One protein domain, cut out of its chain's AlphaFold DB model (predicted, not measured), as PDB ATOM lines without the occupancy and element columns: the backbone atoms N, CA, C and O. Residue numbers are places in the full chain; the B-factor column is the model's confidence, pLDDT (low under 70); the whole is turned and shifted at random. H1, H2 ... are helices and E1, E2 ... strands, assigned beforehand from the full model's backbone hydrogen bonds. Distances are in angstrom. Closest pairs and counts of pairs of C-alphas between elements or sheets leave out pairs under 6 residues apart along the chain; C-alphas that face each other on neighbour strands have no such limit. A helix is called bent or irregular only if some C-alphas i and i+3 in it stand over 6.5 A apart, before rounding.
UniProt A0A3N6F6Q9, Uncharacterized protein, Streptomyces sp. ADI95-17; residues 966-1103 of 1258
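Overview. This is residues 966 to 1103 of the 1258 residues of an uncharacterized protein of Streptomyces sp. ADI95-17 (UniProt A0A3N6F6Q9). A twisted sheet of four parallel strands is the middle layer, with the long helix H1 over one face and H2 and H4, running nearly parallel to each other, over the other. H5 sits by the ends of E1 and E3, and residues 966 to 983, a long stretch with no named element, come before E1. The printed part has 138 residues with five named helices and four named strands, E1 H1 H2 E2 H3 H4 E3 H5 E4 along the chain; the sheet's order is E2, E3, E1, E4. The class is mixed, helices and strands. The whole is compact, with a radius of gyration of the C-alphas of 14.6 A, and spans 43 by 30 by 28 A.

Along the chain. The sheet holds E2, residues 1035 to 1041, 19.4 A long; E3, residues 1070 to 1077, 23.1 A; E1, residues 984 to 989, 16.2 A; and E4, residues 1098 to 1101. E1 begins at C-alpha 984 (5.150, -45.085, -3.239), and E4 ends at C-alpha 1101 (-1.153, -32.372, -11.243). H1, residues 996 to 1010, is 21.2 A long and irregular, with C-alphas 997 and 1000 7.2 A apart. H2 is residues 1020 to 1028, H3 residues 1042 to 1045 and H5 residues 1082 to 1090. H4, residues 1049 to 1061, is 19.3 A long.

Arrangement. The sheet is twisted, its C-alphas up to 4.1 A off the best plane. N 1038 and O 1072 of E2 and E3 are 2.8 A apart, N 986 and O 1073 of E1 and E3 2.8 A, and N 1100 and O 987 of E4 and E1 2.8 A, within hydrogen-bond range. H1 lies over E2 and E3 at a height over the sheet of 9.5 A, along the strands; its Thr 1000 and Asp 1041 of E2 have C-alphas 6.9 A apart, the closest of the two elements. On the opposite face, H4 lies over E3 and E1 at a height of 9.8 A, with the closest C-alphas of H4 and E1 those of Ala 1059 and Ala 985, 5.5 A. On the same face as H4, H2 lies over E2 at a height of 9.2 A. E2, H3 H4, E3 form a strand-helix-strand unit, two parallel neighbour strands with helices between, its crossover right-handed; E3, H5, E4 form a split one, with E1 between, also right-handed. H5 touches H4, with residues 1049 to 1053 of H4 alone, at a steep tilt of 46 degrees; the closest C-alphas are those of Leu 1053 and Leu 1084, 5.9 A. H3 only grazes the sheet, with residues 1042 to 1044. In H5 every O i to N i+4 pair is within hydrogen-bond range; in H1 9 of 11 are, in H2 4 of 5, in H4 6 of 9, and H3 is too short for such a pair.

Size, cuts and confidence. The C-alphas farthest apart, of Gly 976 and Gly 1048, are 44.9 A apart. The printed part has no cut, and no link is long. The mean pLDDT of the printed part is 72.3; 42 residues are under 70, among them 970 to 983 and 1090 to 1097.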
ATOM      1  N   ALA A 966      -0.064 -45.099 -14.423       63.09
ATOM      2  CA  ALA A 966       1.139 -45.927 -14.330       63.09
ATOM      3  C   ALA A 966       2.120 -45.428 -13.252       63.09
ATOM      4  O   ALA A 966       2.740 -46.251 -12.577       63.09
ATOM      5  N   ASP A 967       2.213 -44.108 -13.044       66.38
ATOM      6  CA  ASP A 967       2.978 -43.514 -11.937       66.38
ATOM      7  C   ASP A 967       2.340 -43.821 -10.564       66.38
ATOM      8  O   ASP A 967       3.014 -44.221  -9.611       66.38
ATOM      9  N   ILE A 968       1.010 -43.722 -10.464       71.94
ATOM     10  CA  ILE A 968       0.284 -44.018  -9.221       71.94
ATOM     11  C   ILE A 968       0.290 -45.524  -8.897       71.94
ATOM     12  O   ILE A 968       0.333 -45.904  -7.725       71.94
ATOM     13  N   LEU A 969       0.237 -46.396  -9.904       72.06
ATOM     14  CA  LEU A 969       0.154 -47.854  -9.767       72.06
ATOM     15  C   LEU A 969       1.320 -48.530 -10.507       72.06
ATOM     16  O   LEU A 969       1.126 -49.035 -11.617       72.06
ATOM     17  N   PRO A 970       2.523 -48.602  -9.909       59.88
ATOM     18  CA  PRO A 970       3.662 -49.252 -10.544       59.88
ATOM     19  C   PRO A 970       3.339 -50.733 -10.775       59.88
ATOM     20  O   PRO A 970       2.899 -51.438  -9.864       59.88
ATOM     21  N   GLY A 971       3.531 -51.208 -12.008       53.09
ATOM     22  CA  GLY A 971       3.213 -52.579 -12.405       53.09
ATOM     23  C   GLY A 971       3.853 -53.642 -11.501       53.09
ATOM     24  O   GLY A 971       4.905 -53.439 -10.893       53.09
ATOM     25  N   ARG A 972       3.212 -54.814 -11.417       41.25
ATOM     26  CA  ARG A 972       3.671 -55.971 -10.633       41.25
ATOM     27  C   ARG A 972       4.896 -56.610 -11.310       41.25
ATOM     28  O   ARG A 972       4.774 -57.634 -11.968       41.25
ATOM     29  N   GLN A 973       6.074 -56.009 -11.166       32.47
ATOM     30  CA  GLN A 973       7.336 -56.656 -11.529       32.47
ATOM     31  C   GLN A 973       7.531 -57.881 -10.620       32.47
ATOM     32  O   GLN A 973       7.718 -57.756  -9.412       32.47
ATOM     33  N   VAL A 974       7.423 -59.075 -11.202       31.91
ATOM     34  CA  VAL A 974       7.885 -60.331 -10.601       31.91
ATOM     35  C   VAL A 974       9.094 -60.757 -11.429       31.91
ATOM     36  O   VAL A 974       8.960 -61.542 -12.359       31.91
ATOM     37  N   SER A 975      10.253 -60.161 -11.150       29.19
ATOM     38  CA  SER A 975      11.548 -60.669 -11.616       29.19
ATOM     39  C   SER A 975      12.282 -61.269 -10.421       29.19
ATOM     40  O   SER A 975      12.252 -60.717  -9.324       29.19
ATOM     41  N   GLY A 976      12.863 -62.448 -10.626       32.88
ATOM     42  CA  GLY A 976      13.436 -63.327  -9.608       32.88
ATOM     43  C   GLY A 976      14.855 -62.976  -9.160       32.88
ATOM     44  O   GLY A 976      15.637 -63.887  -8.910       32.88
ATOM     45  N   SER A 977      15.201 -61.698  -9.026       28.12
ATOM     46  CA  SER A 977      16.456 -61.283  -8.386       28.12
ATOM     47  C   SER A 977      16.199 -60.015  -7.568       28.12
ATOM     48  O   SER A 977      15.970 -58.946  -8.113       28.12
ATOM     49  N   GLU A 978      16.195 -60.213  -6.250       30.69
ATOM     50  CA  GLU A 978      15.979 -59.277  -5.137       30.69
ATOM     51  C   GLU A 978      14.555 -58.724  -4.843       30.69
ATOM     52  O   GLU A 978      13.814 -58.278  -5.723       30.69
ATOM     53  N   PRO A 979      14.119 -58.754  -3.561       34.69
ATOM     54  CA  PRO A 979      12.750 -58.465  -3.139       34.69
ATOM     55  C   PRO A 979      12.511 -56.958  -2.935       34.69
ATOM     56  O   PRO A 979      12.351 -56.488  -1.814       34.69
ATOM     57  N   GLY A 980      12.426 -56.186  -4.014       36.03
ATOM     58  CA  GLY A 980      12.124 -54.750  -3.959       36.03
ATOM     59  C   GLY A 980      10.686 -54.394  -4.347       36.03
ATOM     60  O   GLY A 980      10.474 -53.661  -5.311       36.03
ATOM     61  N   ARG A 981       9.665 -54.895  -3.638       50.78
ATOM     62  CA  ARG A 981       8.285 -54.389  -3.810       50.78
ATOM     63  C   ARG A 981       8.254 -52.895  -3.439       50.78
ATOM     64  O   ARG A 981       8.509 -52.546  -2.292       50.78
ATOM     65  N   ARG A 982       7.989 -52.015  -4.416       58.81
ATOM     66  CA  ARG A 982       8.086 -50.548  -4.274       58.81
ATOM     67  C   ARG A 982       6.918 -49.977  -3.460       58.81
ATOM     68  O   ARG A 982       5.759 -50.189  -3.811       58.81
ATOM     69  N   ASN A 983       7.230 -49.214  -2.413       69.69
ATOM     70  CA  ASN A 983       6.257 -48.414  -1.670       69.69
ATOM     71  C   ASN A 983       6.325 -46.964  -2.154       69.69
ATOM     72  O   ASN A 983       7.373 -46.335  -2.047       69.69
ATOM     73  N   LEU A 984       5.224 -46.443  -2.692       76.75
ATOM     74  CA  LEU A 984       5.150 -45.085  -3.239       76.75
ATOM     75  C   LEU A 984       4.216 -44.210  -2.409       76.75
ATOM     76  O   LEU A 984       3.250 -44.702  -1.815       76.75
ATOM     77  N   ALA A 985       4.510 -42.914  -2.383       80.50
ATOM     78  CA  ALA A 985       3.618 -41.861  -1.924       80.50
ATOM     79  C   ALA A 985       3.412 -40.865  -3.075       80.50
ATOM     80  O   ALA A 985       4.382 -40.427  -3.705       80.50
ATOM     81  N   ARG A 986       2.151 -40.553  -3.386       82.06
ATOM     82  CA  ARG A 986       1.754 -39.613  -4.439       82.06
ATOM     83  C   ARG A 986       0.700 -38.641  -3.930       82.06
ATOM     84  O   ARG A 986      -0.218 -39.047  -3.218       82.06
ATOM     85  N   VAL A 987       0.804 -37.377  -4.323       84.19
ATOM     86  CA  VAL A 987      -0.226 -36.363  -4.077       84.19
ATOM     87  C   VAL A 987      -0.806 -35.924  -5.415       84.19
ATOM     88  O   VAL A 987      -0.087 -35.402  -6.260       84.19
ATOM     89  N   VAL A 988      -2.105 -36.135  -5.610       86.06
ATOM     90  CA  VAL A 988      -2.833 -35.690  -6.800       86.06
ATOM     91  C   VAL A 988      -3.401 -34.302  -6.536       86.06
ATOM     92  O   VAL A 988      -4.205 -34.132  -5.617       86.06
ATOM     93  N   LEU A 989      -2.996 -33.331  -7.353       86.50
ATOM     94  CA  LEU A 989      -3.464 -31.945  -7.282       86.50
ATOM     95  C   LEU A 989      -4.439 -31.675  -8.423       86.50
ATOM     96  O   LEU A 989      -4.157 -32.000  -9.576       86.50
ATOM     97  N   GLY A 990      -5.575 -31.052  -8.134       86.88
ATOM     98  CA  GLY A 990      -6.465 -30.589  -9.190       86.88
ATOM     99  C   GLY A 990      -7.641 -29.762  -8.695       86.88
ATOM    100  O   GLY A 990      -7.937 -29.692  -7.505       86.88
ATOM    101  N   SER A 991      -8.336 -29.141  -9.639       88.94
ATOM    102  CA  SER A 991      -9.581 -28.413  -9.409       88.94
ATOM    103  C   SER A 991     -10.808 -29.238  -9.824       88.94
ATOM    104  O   SER A 991     -10.676 -30.211 -10.586       88.94
ATOM    105  N   PRO A 992     -12.021 -28.863  -9.382       87.38
ATOM    106  CA  PRO A 992     -13.265 -29.411  -9.918       87.38
ATOM    107  C   PRO A 992     -13.334 -29.384 -11.455       87.38
ATOM    108  O   PRO A 992     -13.749 -30.381 -12.045       87.38
ATOM    109  N   ALA A 993     -12.827 -28.331 -12.109       85.56
ATOM    110  CA  ALA A 993     -12.775 -28.232 -13.573       85.56
ATOM    111  C   ALA A 993     -11.870 -29.293 -14.237       85.56
ATOM    112  O   ALA A 993     -12.172 -29.785 -15.328       85.56
ATOM    113  N   THR A 994     -10.789 -29.699 -13.562       84.75
ATOM    114  CA  THR A 994      -9.926 -30.824 -13.986       84.75
ATOM    115  C   THR A 994     -10.458 -32.202 -13.570       84.75
ATOM    116  O   THR A 994      -9.937 -33.230 -13.999       84.75
ATOM    117  N   GLY A 995     -11.528 -32.251 -12.767       84.06
ATOM    118  CA  GLY A 995     -12.197 -33.485 -12.358       84.06
ATOM    119  C   GLY A 995     -11.672 -34.127 -11.070       84.06
ATOM    120  O   GLY A 995     -11.890 -35.327 -10.887       84.06
ATOM    121  N   VAL A 996     -11.032 -33.362 -10.174       86.25
ATOM    122  CA  VAL A 996     -10.434 -33.870  -8.918       86.25
ATOM    123  C   VAL A 996     -11.410 -34.691  -8.063       86.25
ATOM    124  O   VAL A 996     -11.059 -35.769  -7.589       86.25
ATOM    125  N   ASN A 997     -12.681 -34.278  -8.003       84.50
ATOM    126  CA  ASN A 997     -13.743 -34.932  -7.225       84.50
ATOM    127  C   ASN A 997     -14.041 -36.383  -7.656       84.50
ATOM    128  O   ASN A 997     -14.747 -37.110  -6.961       84.50
ATOM    129  N   ARG A 998     -13.548 -36.815  -8.824       83.06
ATOM    130  CA  ARG A 998     -13.774 -38.164  -9.370       83.06
ATOM    131  C   ARG A 998     -12.545 -39.060  -9.298       83.06
ATOM    132  O   ARG A 998     -12.662 -40.243  -9.610       83.06
ATOM    133  N   VAL A 999     -11.390 -38.532  -8.885       84.75
ATOM    134  CA  VAL A 999     -10.127 -39.282  -8.821       84.75
ATOM    135  C   VAL A 999     -10.280 -40.523  -7.942       84.75
ATOM    136  O   VAL A 999      -9.932 -41.619  -8.371       84.75
ATOM    137  N   THR A1000     -10.885 -40.392  -6.760       85.12
ATOM    138  CA  THR A1000     -11.081 -41.509  -5.820       85.12
ATOM    139  C   THR A1000     -11.976 -42.612  -6.390       85.12
ATOM    140  O   THR A1000     -11.681 -43.798  -6.229       85.12
ATOM    141  N   THR A1001     -13.051 -42.246  -7.092       82.62
ATOM    142  CA  THR A1001     -13.942 -43.208  -7.760       82.62
ATOM    143  C   THR A1001     -13.239 -43.890  -8.931       82.62
ATOM    144  O   THR A1001     -13.317 -45.109  -9.061       82.62
ATOM    145  N   ALA A1002     -12.493 -43.135  -9.741       79.44
ATOM    146  CA  ALA A1002     -11.752 -43.673 -10.876       79.44
ATOM    147  C   ALA A1002     -10.624 -44.623 -10.438       79.44
ATOM    148  O   ALA A1002     -10.478 -45.707 -10.996       79.44
ATOM    149  N   LEU A1003      -9.873 -44.270  -9.390       82.44
ATOM    150  CA  LEU A1003      -8.839 -45.130  -8.807       82.44
ATOM    151  C   LEU A1003      -9.417 -46.429  -8.236       82.44
ATOM    152  O   LEU A1003      -8.775 -47.471  -8.345       82.44
ATOM    153  N   ARG A1004     -10.635 -46.398  -7.679       82.75
ATOM    154  CA  ARG A1004     -11.336 -47.606  -7.218       82.75
ATOM    155  C   ARG A1004     -11.676 -48.542  -8.373       82.75
ATOM    156  O   ARG A1004     -11.394 -49.732  -8.276       82.75
ATOM    157  N   GLU A1005     -12.231 -48.012  -9.463       76.12
ATOM    158  CA  GLU A1005     -12.531 -48.799 -10.668       76.12
ATOM    159  C   GLU A1005     -11.256 -49.409 -11.266       76.12
ATOM    160  O   GLU A1005     -11.219 -50.598 -11.573       76.12
ATOM    161  N   ILE A1006     -10.174 -48.627 -11.344       72.56
ATOM    162  CA  ILE A1006      -8.880 -49.101 -11.851       72.56
ATOM    163  C   ILE A1006      -8.287 -50.180 -10.936       72.56
ATOM    164  O   ILE A1006      -7.764 -51.182 -11.428       72.56
ATOM    165  N   ALA A1007      -8.371 -50.007  -9.614       74.25
ATOM    166  CA  ALA A1007      -7.886 -50.987  -8.646       74.25
ATOM    167  C   ALA A1007      -8.641 -52.323  -8.768       74.25
ATOM    168  O   ALA A1007      -8.010 -53.381  -8.801       74.25
ATOM    169  N   GLU A1008      -9.969 -52.270  -8.934       71.62
ATOM    170  CA  GLU A1008     -10.820 -53.441  -9.186       71.62
ATOM    171  C   GLU A1008     -10.412 -54.177 -10.475       71.62
ATOM    172  O   GLU A1008     -10.326 -55.405 -10.470       71.62
ATOM    173  N   THR A1009     -10.084 -53.455 -11.554       61.44
ATOM    174  CA  THR A1009      -9.657 -54.076 -12.825       61.44
ATOM    175  C   THR A1009      -8.214 -54.591 -12.821       61.44
ATOM    176  O   THR A1009      -7.901 -55.543 -13.528       61.44
ATOM    177  N   THR A1010      -7.324 -53.993 -12.024       60.81
ATOM    178  CA  THR A1010      -5.884 -54.332 -11.982       60.81
ATOM    179  C   THR A1010      -5.509 -55.319 -10.874       60.81
ATOM    180  O   THR A1010      -4.342 -55.696 -10.749       60.81
ATOM    181  N   GLY A1011      -6.475 -55.743 -10.054       65.50
ATOM    182  CA  GLY A1011      -6.249 -56.662  -8.936       65.50
ATOM    183  C   GLY A1011      -5.595 -56.019  -7.706       65.50
ATOM    184  O   GLY A1011      -5.137 -56.738  -6.814       65.50
ATOM    185  N   TRP A1012      -5.553 -54.685  -7.630       75.12
ATOM    186  CA  TRP A1012      -5.118 -53.954  -6.438       75.12
ATOM    187  C   TRP A1012      -6.252 -53.891  -5.413       75.12
ATOM    188  O   TRP A1012      -7.400 -53.601  -5.744       75.12
ATOM    189  N   LYS A1013      -5.944 -54.109  -4.129       79.38
ATOM    190  CA  LYS A1013      -6.934 -53.903  -3.060       79.38
ATOM    191  C   LYS A1013      -6.910 -52.449  -2.597       79.38
ATOM    192  O   LYS A1013      -5.890 -51.976  -2.096       79.38
ATOM    193  N   MET A1014      -8.050 -51.771  -2.707       83.69
ATOM    194  CA  MET A1014      -8.257 -50.424  -2.174       83.69
ATOM    195  C   MET A1014      -9.103 -50.481  -0.888       83.69
ATOM    196  O   MET A1014     -10.330 -50.611  -0.976       83.69
ATOM    197  N   PRO A1015      -8.493 -50.424   0.315       81.56
ATOM    198  CA  PRO A1015      -9.235 -50.419   1.573       81.56
ATOM    199  C   PRO A1015     -10.052 -49.131   1.741       81.56
ATOM    200  O   PRO A1015      -9.727 -48.075   1.194       81.56
ATOM    201  N   HIS A1016     -11.137 -49.211   2.510       79.50
ATOM    202  CA  HIS A1016     -11.982 -48.056   2.796       79.50
ATOM    203  C   HIS A1016     -11.376 -47.202   3.919       79.50
ATOM    204  O   HIS A1016     -11.342 -47.623   5.072       79.50
ATOM    205  N   VAL A1017     -10.936 -45.985   3.589       79.12
ATOM    206  CA  VAL A1017     -10.284 -45.065   4.531       79.12
ATOM    207  C   VAL A1017     -11.228 -43.919   4.903       79.12
ATOM    208  O   VAL A1017     -11.256 -42.882   4.237       79.12
ATOM    209  N   ALA A1018     -11.982 -44.085   5.995       70.75
ATOM    210  CA  ALA A1018     -12.918 -43.068   6.480       70.75
ATOM    211  C   ALA A1018     -12.228 -42.016   7.362       70.75
ATOM    212  O   ALA A1018     -12.355 -40.818   7.112       70.75
ATOM    213  N   ARG A1019     -11.471 -42.451   8.378       75.12
ATOM    214  CA  ARG A1019     -10.803 -41.568   9.349       75.12
ATOM    215  C   ARG A1019      -9.287 -41.591   9.172       75.12
ATOM    216  O   ARG A1019      -8.732 -42.504   8.567       75.12
ATOM    217  N   ARG A1020      -8.594 -40.612   9.758       71.69
ATOM    218  CA  ARG A1020      -7.121 -40.558   9.760       71.69
ATOM    219  C   ARG A1020      -6.480 -41.792  10.412       71.69
ATOM    220  O   ARG A1020      -5.534 -42.335   9.862       71.69
ATOM    221  N   ALA A1021      -7.045 -42.289  11.514       74.44
ATOM    222  CA  ALA A1021      -6.571 -43.518  12.155       74.44
ATOM    223  C   ALA A1021      -6.700 -44.758  11.243       74.44
ATOM    224  O   ALA A1021      -5.874 -45.664  11.316       74.44
ATOM    225  N   ASP A1022      -7.704 -44.788  10.354       78.88
ATOM    226  CA  ASP A1022      -7.811 -45.840   9.339       78.88
ATOM    227  C   ASP A1022      -6.708 -45.680   8.287       78.88
ATOM    228  O   ASP A1022      -6.098 -46.666   7.901       78.88
ATOM    229  N   PHE A1023      -6.397 -44.449   7.867       80.44
ATOM    230  CA  PHE A1023      -5.304 -44.189   6.923       80.44
ATOM    231  C   PHE A1023      -3.968 -44.685   7.486       80.44
ATOM    232  O   PHE A1023      -3.287 -45.468   6.838       80.44
ATOM    233  N   GLU A1024      -3.646 -44.322   8.727       79.69
ATOM    234  CA  GLU A1024      -2.417 -44.743   9.408       79.69
ATOM    235  C   GLU A1024      -2.332 -46.270   9.578       79.69
ATOM    236  O   GLU A1024      -1.288 -46.862   9.302       79.69
ATOM    237  N   ARG A1025      -3.437 -46.930   9.955       80.06
ATOM    238  CA  ARG A1025      -3.490 -48.397  10.076       80.06
ATOM    239  C   ARG A1025      -3.288 -49.093   8.729       80.06
ATOM    240  O   ARG A1025      -2.541 -50.066   8.636       80.06
ATOM    241  N   GLU A1026      -3.956 -48.615   7.682       80.44
ATOM    242  CA  GLU A1026      -3.899 -49.236   6.357       80.44
ATOM    243  C   GLU A1026      -2.572 -48.972   5.618       80.44
ATOM    244  O   GLU A1026      -2.271 -49.709   4.676       80.44
ATOM    245  N   LEU A1027      -1.780 -47.971   6.035       80.56
ATOM    246  CA  LEU A1027      -0.422 -47.718   5.527       80.56
ATOM    247  C   LEU A1027       0.609 -48.747   6.024       80.56
ATOM    248  O   LEU A1027       1.542 -49.062   5.286       80.56
ATOM    249  N   VAL A1028       0.432 -49.264   7.245       80.38
ATOM    250  CA  VAL A1028       1.383 -50.166   7.929       80.38
ATOM    251  C   VAL A1028       1.013 -51.653   7.767       80.38
ATOM    252  O   VAL A1028       1.876 -52.530   7.773       80.38
ATOM    253  N   GLY A1029      -0.269 -51.975   7.578       74.62
ATOM    254  CA  GLY A1029      -0.715 -53.364   7.412       74.62
ATOM    255  C   GLY A1029      -0.505 -53.947   6.003       74.62
ATOM    256  O   GLY A1029      -0.368 -53.233   5.012       74.62
ATOM    257  N   GLY A1030      -0.648 -55.266   5.852       69.50
ATOM    258  CA  GLY A1030      -0.705 -55.947   4.548       69.50
ATOM    259  C   GLY A1030      -0.196 -57.383   4.595       69.50
ATOM    260  O   GLY A1030       0.592 -57.734   5.465       69.50
ATOM    261  N   GLU A1031      -0.656 -58.216   3.661       71.38
ATOM    262  CA  GLU A1031      -0.187 -59.598   3.515       71.38
ATOM    263  C   GLU A1031       0.891 -59.692   2.422       71.38
ATOM    264  O   GLU A1031       0.748 -59.052   1.369       71.38
ATOM    265  N   PRO A1032       1.948 -60.502   2.614       61.28
ATOM    266  CA  PRO A1032       2.957 -60.732   1.588       61.28
ATOM    267  C   PRO A1032       2.328 -61.238   0.282       61.28
ATOM    268  O   PRO A1032       1.614 -62.235   0.265       61.28
ATOM    269  N   GLY A1033       2.602 -60.561  -0.837       61.34
ATOM    270  CA  GLY A1033       2.056 -60.920  -2.158       61.34
ATOM    271  C   GLY A1033       0.938 -60.013  -2.668       61.34
ATOM    272  O   GLY A1033       0.604 -60.084  -3.857       61.34
ATOM    273  N   MET A1034       0.414 -59.142  -1.803       67.94
ATOM    274  CA  MET A1034      -0.691 -58.233  -2.100       67.94
ATOM    275  C   MET A1034      -0.205 -56.833  -2.498       67.94
ATOM    276  O   MET A1034       0.641 -56.247  -1.821       67.94
ATOM    277  N   SER A1035      -0.799 -56.280  -3.561       75.25
ATOM    278  CA  SER A1035      -0.651 -54.872  -3.947       75.25
ATOM    279  C   SER A1035      -1.824 -54.053  -3.409       75.25
ATOM    280  O   SER A1035      -2.990 -54.412  -3.613       75.25
ATOM    281  N   ARG A1036      -1.527 -52.969  -2.688       80.56
ATOM    282  CA  ARG A1036      -2.517 -52.162  -1.961       80.56
ATOM    283  C   ARG A1036      -2.480 -50.697  -2.375       80.56
ATOM    284  O   ARG A1036      -1.414 -50.089  -2.379       80.56
ATOM    285  N   LEU A1037      -3.651 -50.133  -2.659       84.12
ATOM    286  CA  LEU A1037      -3.831 -48.721  -2.999       84.12
ATOM    287  C   LEU A1037      -4.557 -48.010  -1.853       84.12
ATOM    288  O   LEU A1037      -5.764 -48.171  -1.690       84.12
ATOM    289  N   VAL A1038      -3.836 -47.243  -1.038       85.75
ATOM    290  CA  VAL A1038      -4.396 -46.534   0.121       85.75
ATOM    291  C   VAL A1038      -4.634 -45.078  -0.264       85.75
ATOM    292  O   VAL A1038      -3.684 -44.311  -0.390       85.75
ATOM    293  N   VAL A1039      -5.896 -44.692  -0.453       86.12
ATOM    294  CA  VAL A1039      -6.260 -43.329  -0.871       86.12
ATOM    295  C   VAL A1039      -6.803 -42.534   0.315       86.12
ATOM    296  O   VAL A1039      -7.740 -42.978   0.983       86.12
ATOM    297  N   SER A1040      -6.254 -41.344   0.560       85.00
ATOM    298  CA  SER A1040      -6.857 -40.338   1.435       85.00
ATOM    299  C   SER A1040      -7.329 -39.151   0.607       85.00
ATOM    300  O   SER A1040      -6.532 -38.358   0.115       85.00
ATOM    301  N   ASP A1041      -8.644 -39.043   0.463       83.88
ATOM    302  CA  ASP A1041      -9.276 -37.942  -0.249       83.88
ATOM    303  C   ASP A1041      -9.523 -36.758   0.698       83.88
ATOM    304  O   ASP A1041     -10.356 -36.851   1.606       83.88
ATOM    305  N   LEU A1042      -8.769 -35.669   0.527       81.12
ATOM    306  CA  LEU A1042      -8.914 -34.454   1.330       81.12
ATOM    307  C   LEU A1042     -10.049 -33.557   0.821       81.12
ATOM    308  O   LEU A1042     -10.558 -32.765   1.611       81.12
ATOM    309  N   THR A1043     -10.510 -33.722  -0.427       77.44
ATOM    310  CA  THR A1043     -11.617 -32.922  -0.985       77.44
ATOM    311  C   THR A1043     -12.969 -33.333  -0.412       77.44
ATOM    312  O   THR A1043     -13.918 -32.563  -0.449       77.44
ATOM    313  N   VAL A1044     -13.071 -34.557   0.115       73.75
ATOM    314  CA  VAL A1044     -14.277 -35.070   0.787       73.75
ATOM    315  C   VAL A1044     -14.212 -34.880   2.306       73.75
ATOM    316  O   VAL A1044     -15.244 -34.764   2.965       73.75
ATOM    317  N   LYS A1045     -13.005 -34.895   2.885       70.06
ATOM    318  CA  LYS A1045     -12.793 -34.871   4.343       70.06
ATOM    319  C   LYS A1045     -12.615 -33.463   4.924       70.06
ATOM    320  O   LYS A1045     -12.764 -33.330   6.136       70.06
ATOM    321  N   SER A1046     -12.239 -32.478   4.102       66.12
ATOM    322  CA  SER A1046     -11.951 -31.073   4.454       66.12
ATOM    323  C   SER A1046     -11.294 -30.881   5.839       66.12
ATOM    324  O   SER A1046     -11.863 -30.226   6.716       66.12
ATOM    325  N   PRO A1047     -10.121 -31.492   6.102       69.06
ATOM    326  CA  PRO A1047      -9.476 -31.401   7.408       69.06
ATOM    327  C   PRO A1047      -8.755 -30.055   7.598       69.06
ATOM    328  O   PRO A1047      -8.391 -29.393   6.630       69.06
ATOM    329  N   GLY A1048      -8.497 -29.663   8.853       68.62
ATOM    330  CA  GLY A1048      -7.747 -28.434   9.162       68.62
ATOM    331  C   GLY A1048      -6.317 -28.433   8.597       68.62
ATOM    332  O   GLY A1048      -5.732 -29.495   8.368       68.62
ATOM    333  N   GLU A1049      -5.738 -27.243   8.415       65.94
ATOM    334  CA  GLU A1049      -4.465 -27.006   7.705       65.94
ATOM    335  C   GLU A1049      -3.307 -27.895   8.187       65.94
ATOM    336  O   GLU A1049      -2.652 -28.562   7.386       65.94
ATOM    337  N   GLN A1050      -3.114 -28.010   9.506       64.00
ATOM    338  CA  GLN A1050      -2.068 -28.863  10.086       64.00
ATOM    339  C   GLN A1050      -2.248 -30.349   9.730       64.00
ATOM    340  O   GLN A1050      -1.274 -31.072   9.548       64.00
ATOM    341  N   SER A1051      -3.485 -30.831   9.586       65.12
ATOM    342  CA  SER A1051      -3.745 -32.230   9.226       65.12
ATOM    343  C   SER A1051      -3.586 -32.504   7.724       65.12
ATOM    344  O   SER A1051      -3.411 -33.669   7.347       65.12
ATOM    345  N   CYS A1052      -3.636 -31.472   6.877       69.50
ATOM    346  CA  CYS A1052      -3.348 -31.594   5.447       69.50
ATOM    347  C   CYS A1052      -1.854 -31.840   5.207       69.50
ATOM    348  O   CYS A1052      -1.510 -32.727   4.433       69.50
ATOM    349  N   LEU A1053      -0.985 -31.133   5.937       71.69
ATOM    350  CA  LEU A1053       0.474 -31.256   5.826       71.69
ATOM    351  C   LEU A1053       1.009 -32.598   6.349       71.69
ATOM    352  O   LEU A1053       1.927 -33.168   5.771       71.69
ATOM    353  N   ILE A1054       0.383 -33.160   7.390       75.50
ATOM    354  CA  ILE A1054       0.826 -34.431   7.986       75.50
ATOM    355  C   ILE A1054       0.468 -35.650   7.107       75.50
ATOM    356  O   ILE A1054       1.100 -36.701   7.195       75.50
ATOM    357  N   SER A1055      -0.553 -35.559   6.247       75.38
ATOM    358  CA  SER A1055      -1.031 -36.722   5.476       75.38
ATOM    359  C   SER A1055      -0.002 -37.240   4.441       75.38
ATOM    360  O   SER A1055       0.219 -38.454   4.400       75.38
ATOM    361  N   PRO A1056       0.674 -36.384   3.648       75.06
ATOM    362  CA  PRO A1056       1.792 -36.792   2.785       75.06
ATOM    363  C   PRO A1056       3.036 -37.260   3.558       75.06
ATOM    364  O   PRO A1056       3.710 -38.207   3.142       75.06
ATOM    365  N   GLU A1057       3.317 -36.654   4.714       75.81
ATOM    366  CA  GLU A1057       4.432 -37.048   5.585       75.81
ATOM    367  C   GLU A1057       4.235 -38.474   6.129       75.81
ATOM    368  O   GLU A1057       5.131 -39.318   6.051       75.81
ATOM    369  N   LEU A1058       3.022 -38.802   6.587       76.31
ATOM    370  CA  LEU A1058       2.648 -40.156   7.011       76.31
ATOM    371  C   LEU A1058       2.726 -41.168   5.865       76.31
ATOM    372  O   LEU A1058       3.195 -42.286   6.069       76.31
ATOM    373  N   ALA A1059       2.305 -40.783   4.657       76.19
ATOM    374  CA  ALA A1059       2.397 -41.640   3.476       76.19
ATOM    375  C   ALA A1059       3.853 -42.019   3.143       76.19
ATOM    376  O   ALA A1059       4.103 -43.105   2.615       76.19
ATOM    377  N   THR A1060       4.820 -41.174   3.494       74.75
ATOM    378  CA  THR A1060       6.252 -41.423   3.256       74.75
ATOM    379  C   THR A1060       6.900 -42.200   4.396       74.75
ATOM    380  O   THR A1060       7.652 -43.140   4.158       74.75
ATOM    381  N   THR A1061       6.582 -41.841   5.640       76.38
ATOM    382  CA  THR A1061       7.255 -42.358   6.845       76.38
ATOM    383  C   THR A1061       6.712 -43.702   7.336       76.38
ATOM    384  O   THR A1061       7.447 -44.474   7.949       76.38
ATOM    385  N   ARG A1062       5.436 -44.020   7.080       75.88
ATOM    386  CA  ARG A1062       4.790 -45.261   7.547       75.88
ATOM    387  C   ARG A1062       4.791 -46.337   6.465       75.88
ATOM    388  O   ARG A1062       3.899 -46.380   5.619       75.88
ATOM    389  N   LEU A1063       5.801 -47.202   6.499       77.75
ATOM    390  CA  LEU A1063       5.940 -48.348   5.595       77.75
ATOM    391  C   LEU A1063       5.279 -49.616   6.176       77.75
ATOM    392  O   LEU A1063       5.079 -49.686   7.388       77.75
ATOM    393  N   PRO A1064       4.932 -50.612   5.336       75.94
ATOM    394  CA  PRO A1064       4.393 -51.885   5.807       75.94
ATOM    395  C   PRO A1064       5.373 -52.668   6.698       75.94
ATOM    396  O   PRO A1064       6.545 -52.787   6.347       75.94
ATOM    397  N   ASP A1065       4.883 -53.265   7.792       70.50
ATOM    398  CA  ASP A1065       5.714 -54.010   8.766       70.50
ATOM    399  C   ASP A1065       6.250 -55.353   8.223       70.50
ATOM    400  O   ASP A1065       7.230 -55.903   8.729       70.50
ATOM    401  N   GLY A1066       5.588 -55.920   7.208       61.12
ATOM    402  CA  GLY A1066       5.922 -57.223   6.631       61.12
ATOM    403  C   GLY A1066       6.768 -57.115   5.354       61.12
ATOM    404  O   GLY A1066       6.386 -56.378   4.438       61.12
ATOM    405  N   PRO A1067       7.865 -57.887   5.216       59.88
ATOM    406  CA  PRO A1067       8.629 -57.928   3.977       59.88
ATOM    407  C   PRO A1067       7.772 -58.504   2.842       59.88
ATOM    408  O   PRO A1067       7.079 -59.513   2.989       59.88
ATOM    409  N   GLY A1068       7.818 -57.850   1.682       62.56
ATOM    410  CA  GLY A1068       7.061 -58.277   0.512       62.56
ATOM    411  C   GLY A1068       5.623 -57.736   0.431       62.56
ATOM    412  O   GLY A1068       4.763 -58.395  -0.147       62.56
ATOM    413  N   VAL A1069       5.323 -56.540   0.921       69.56
ATOM    414  CA  VAL A1069       4.035 -55.871   0.653       69.56
ATOM    415  C   VAL A1069       4.268 -54.702  -0.307       69.56
ATOM    416  O   VAL A1069       5.174 -53.910  -0.075       69.56
ATOM    417  N   THR A1070       3.483 -54.593  -1.388       71.44
ATOM    418  CA  THR A1070       3.538 -53.437  -2.307       71.44
ATOM    419  C   THR A1070       2.443 -52.439  -1.927       71.44
ATOM    420  O   THR A1070       1.261 -52.799  -1.937       71.44
ATOM    421  N   ARG A1071       2.799 -51.184  -1.629       83.88
ATOM    422  CA  ARG A1071       1.847 -50.140  -1.212       83.88
ATOM    423  C   ARG A1071       1.996 -48.858  -2.033       83.88
ATOM    424  O   ARG A1071       3.030 -48.200  -1.977       83.88
ATOM    425  N   SER A1072       0.917 -48.429  -2.680       83.12
ATOM    426  CA  SER A1072       0.788 -47.073  -3.226       83.12
ATOM    427  C   SER A1072      -0.133 -46.243  -2.333       83.12
ATOM    428  O   SER A1072      -1.295 -46.602  -2.130       83.12
ATOM    429  N   ALA A1073       0.401 -45.175  -1.741       83.56
ATOM    430  CA  ALA A1073      -0.345 -44.231  -0.919       83.56
ATOM    431  C   ALA A1073      -0.645 -42.971  -1.737       83.56
ATOM    432  O   ALA A1073       0.281 -42.302  -2.191       83.56
ATOM    433  N   VAL A1074      -1.924 -42.648  -1.918       86.06
ATOM    434  CA  VAL A1074      -2.372 -41.512  -2.733       86.06
ATOM    435  C   VAL A1074      -3.139 -40.528  -1.868       86.06
ATOM    436  O   VAL A1074      -4.124 -40.893  -1.230       86.06
ATOM    437  N   VAL A1075      -2.719 -39.271  -1.862       86.81
ATOM    438  CA  VAL A1075      -3.446 -38.172  -1.223       86.81
ATOM    439  C   VAL A1075      -4.052 -37.307  -2.320       86.81
ATOM    440  O   VAL A1075      -3.335 -36.869  -3.211       86.81
ATOM    441  N   VAL A1076      -5.361 -37.070  -2.289       87.06
ATOM    442  CA  VAL A1076      -6.036 -36.199  -3.267       87.06
ATOM    443  C   VAL A1076      -6.293 -34.850  -2.608       87.06
ATOM    444  O   VAL A1076      -6.913 -34.812  -1.547       87.06
ATOM    445  N   ALA A1077      -5.810 -33.765  -3.213       87.25
ATOM    446  CA  ALA A1077      -5.938 -32.407  -2.689       87.25
ATOM    447  C   ALA A1077      -6.604 -31.478  -3.715       87.25
ATOM    448  O   ALA A1077      -6.237 -31.462  -4.891       87.25
ATOM    449  N   GLY A1078      -7.579 -30.696  -3.248       85.38
ATOM    450  CA  GLY A1078      -8.377 -29.782  -4.063       85.38
ATOM    451  C   GLY A1078      -8.133 -28.313  -3.723       85.38
ATOM    452  O   GLY A1078      -7.181 -27.965  -3.026       85.38
ATOM    453  N   LEU A1079      -9.039 -27.445  -4.184       82.31
ATOM    454  CA  LEU A1079      -8.956 -25.988  -4.005       82.31
ATOM    455  C   LEU A1079      -9.068 -25.514  -2.544       82.31
ATOM    456  O   LEU A1079      -8.756 -24.361  -2.271       82.31
ATOM    457  N   GLU A1080      -9.511 -26.370  -1.623       79.62
ATOM    458  CA  GLU A1080      -9.591 -26.077  -0.183       79.62
ATOM    459  C   GLU A1080      -8.259 -26.331   0.550       79.62
ATOM    460  O   GLU A1080      -8.107 -25.938   1.702       79.62
ATOM    461  N   GLN A1081      -7.276 -26.973  -0.097       84.38
ATOM    462  CA  GLN A1081      -5.988 -27.355   0.502       84.38
ATOM    463  C   GLN A1081      -4.798 -26.595  -0.112       84.38
ATOM    464  O   GLN A1081      -3.726 -27.161  -0.309       84.38
ATOM    465  N   LEU A1082      -4.957 -25.307  -0.423       80.38
ATOM    466  CA  LEU A1082      -3.931 -24.517  -1.129       80.38
ATOM    467  C   LEU A1082      -2.632 -24.335  -0.339       80.38
ATOM    468  O   LEU A1082      -1.568 -24.243  -0.939       80.38
ATOM    469  N   THR A1083      -2.700 -24.348   0.991       78.12
ATOM    470  CA  THR A1083      -1.517 -24.313   1.864       78.12
ATOM    471  C   THR A1083      -0.628 -25.546   1.676       78.12
ATOM    472  O   THR A1083       0.594 -25.436   1.710       78.12
ATOM    473  N   LEU A1084      -1.226 -26.710   1.393       79.81
ATOM    474  CA  LEU A1084      -0.500 -27.924   1.016       79.81
ATOM    475  C   LEU A1084       0.064 -27.837  -0.413       79.81
ATOM    476  O   LEU A1084       1.122 -28.390  -0.690       79.81
ATOM    477  N   TRP A1085      -0.627 -27.158  -1.333       81.62
ATOM    478  CA  TRP A1085      -0.121 -26.972  -2.697       81.62
ATOM    479  C   TRP A1085       1.114 -26.074  -2.703       81.62
ATOM    480  O   TRP A1085       2.087 -26.408  -3.368       81.62
ATOM    481  N   ALA A1086       1.094 -24.981  -1.934       78.19
ATOM    482  CA  ALA A1086       2.238 -24.087  -1.789       78.19
ATOM    483  C   ALA A1086       3.470 -24.832  -1.246       78.19
ATOM    484  O   ALA A1086       4.543 -24.725  -1.824       78.19
ATOM    485  N   SER A1087       3.321 -25.674  -0.214       77.69
ATOM    486  CA  SER A1087       4.469 -26.425   0.321       77.69
ATOM    487  C   SER A1087       5.021 -27.475  -0.650       77.69
ATOM    488  O   SER A1087       6.232 -27.640  -0.740       77.69
ATOM    489  N   LEU A1088       4.155 -28.166  -1.399       75.88
ATOM    490  CA  LEU A1088       4.565 -29.212  -2.343       75.88
ATOM    491  C   LEU A1088       5.149 -28.668  -3.652       75.88
ATOM    492  O   LEU A1088       5.942 -29.355  -4.288       75.88
ATOM    493  N   LEU A1089       4.729 -27.477  -4.085       76.00
ATOM    494  CA  LEU A1089       5.187 -26.860  -5.334       76.00
ATOM    495  C   LEU A1089       6.433 -25.981  -5.147       76.00
ATOM    496  O   LEU A1089       7.044 -25.599  -6.143       76.00
ATOM    497  N   SER A1090       6.794 -25.643  -3.905       68.56
ATOM    498  CA  SER A1090       7.907 -24.732  -3.610       68.56
ATOM    499  C   SER A1090       9.234 -25.414  -3.289       68.56
ATOM    500  O   SER A1090      10.266 -24.753  -3.377       68.56
ATOM    501  N   ASP A1091       9.221 -26.715  -2.993       56.91
ATOM    502  CA  ASP A1091      10.391 -27.483  -2.561       56.91
ATOM    503  C   ASP A1091      10.680 -28.620  -3.565       56.91
ATOM    504  O   ASP A1091      10.277 -29.767  -3.380       56.91
ATOM    505  N   GLU A1092      11.353 -28.307  -4.681       48.06
ATOM    506  CA  GLU A1092      11.636 -29.273  -5.767       48.06
ATOM    507  C   GLU A1092      12.613 -30.407  -5.370       48.06
ATOM    508  O   GLU A1092      12.809 -31.334  -6.154       48.06
ATOM    509  N   GLN A1093      13.207 -30.392  -4.164       45.03
ATOM    510  CA  GLN A1093      14.281 -31.330  -3.794       45.03
ATOM    511  C   GLN A1093      14.081 -32.226  -2.550       45.03
ATOM    512  O   GLN A1093      14.908 -33.118  -2.361       45.03
ATOM    513  N   THR A1094      13.032 -32.116  -1.715       42.75
ATOM    514  CA  THR A1094      13.145 -32.692  -0.342       42.75
ATOM    515  C   THR A1094      11.945 -33.396   0.294       42.75
ATOM    516  O   THR A1094      11.793 -33.392   1.514       42.75
ATOM    517  N   SER A1095      11.138 -34.154  -0.445       50.84
ATOM    518  CA  SER A1095      10.259 -35.154   0.192       50.84
ATOM    519  C   SER A1095      10.001 -36.313  -0.755       50.84
ATOM    520  O   SER A1095       9.658 -36.090  -1.905       50.84
ATOM    521  N   GLY A1096      10.134 -37.563  -0.303       57.56
ATOM    522  CA  GLY A1096       9.902 -38.783  -1.100       57.56
ATOM    523  C   GLY A1096       8.459 -38.997  -1.609       57.56
ATOM    524  O   GLY A1096       8.049 -40.139  -1.822       57.56
ATOM    525  N   VAL A1097       7.687 -37.920  -1.784       69.25
ATOM    526  CA  VAL A1097       6.309 -37.846  -2.273       69.25
ATOM    527  C   VAL A1097       6.313 -37.259  -3.684       69.25
ATOM    528  O   VAL A1097       6.726 -36.123  -3.882       69.25
ATOM    529  N   GLY A1098       5.808 -38.004  -4.667       73.44
ATOM    530  CA  GLY A1098       5.635 -37.479  -6.028       73.44
ATOM    531  C   GLY A1098       4.364 -36.634  -6.154       73.44
ATOM    532  O   GLY A1098       3.315 -37.021  -5.631       73.44
ATOM    533  N   VAL A1099       4.431 -35.504  -6.859       79.62
ATOM    534  CA  VAL A1099       3.280 -34.621  -7.117       79.62
ATOM    535  C   VAL A1099       2.720 -34.889  -8.515       79.62
ATOM    536  O   VAL A1099       3.453 -34.860  -9.496       79.62
ATOM    537  N   VAL A1100       1.409 -35.126  -8.616       80.50
ATOM    538  CA  VAL A1100       0.714 -35.465  -9.867       80.50
ATOM    539  C   VAL A1100      -0.397 -34.438 -10.140       80.50
ATOM    540  O   VAL A1100      -1.524 -34.615  -9.670       80.50
ATOM    541  N   PRO A1101      -0.126 -33.349 -10.886       82.50
ATOM    542  CA  PRO A1101      -1.153 -32.372 -11.243       82.50
ATOM    543  C   PRO A1101      -2.072 -32.912 -12.350       82.50
ATOM    544  O   PRO A1101      -1.601 -33.424 -13.369       82.50
ATOM    545  N   LEU A1102      -3.391 -32.800 -12.174       83.94
ATOM    546  CA  LEU A1102      -4.378 -33.173 -13.191       83.94
ATOM    547  C   LEU A1102      -4.249 -32.295 -14.439       83.94
ATOM    548  O   LEU A1102      -3.932 -31.111 -14.351       83.94
ATOM    549  N   ARG A1103      -4.502 -32.890 -15.615       83.44
ATOM    550  CA  ARG A1103      -4.263 -32.243 -16.913       83.44
ATOM    551  C   ARG A1103      -5.538 -32.014 -17.724       83.44
ATOM    552  O   ARG A1103      -6.467 -32.820 -17.644       83.44
TER     553      ARG A1103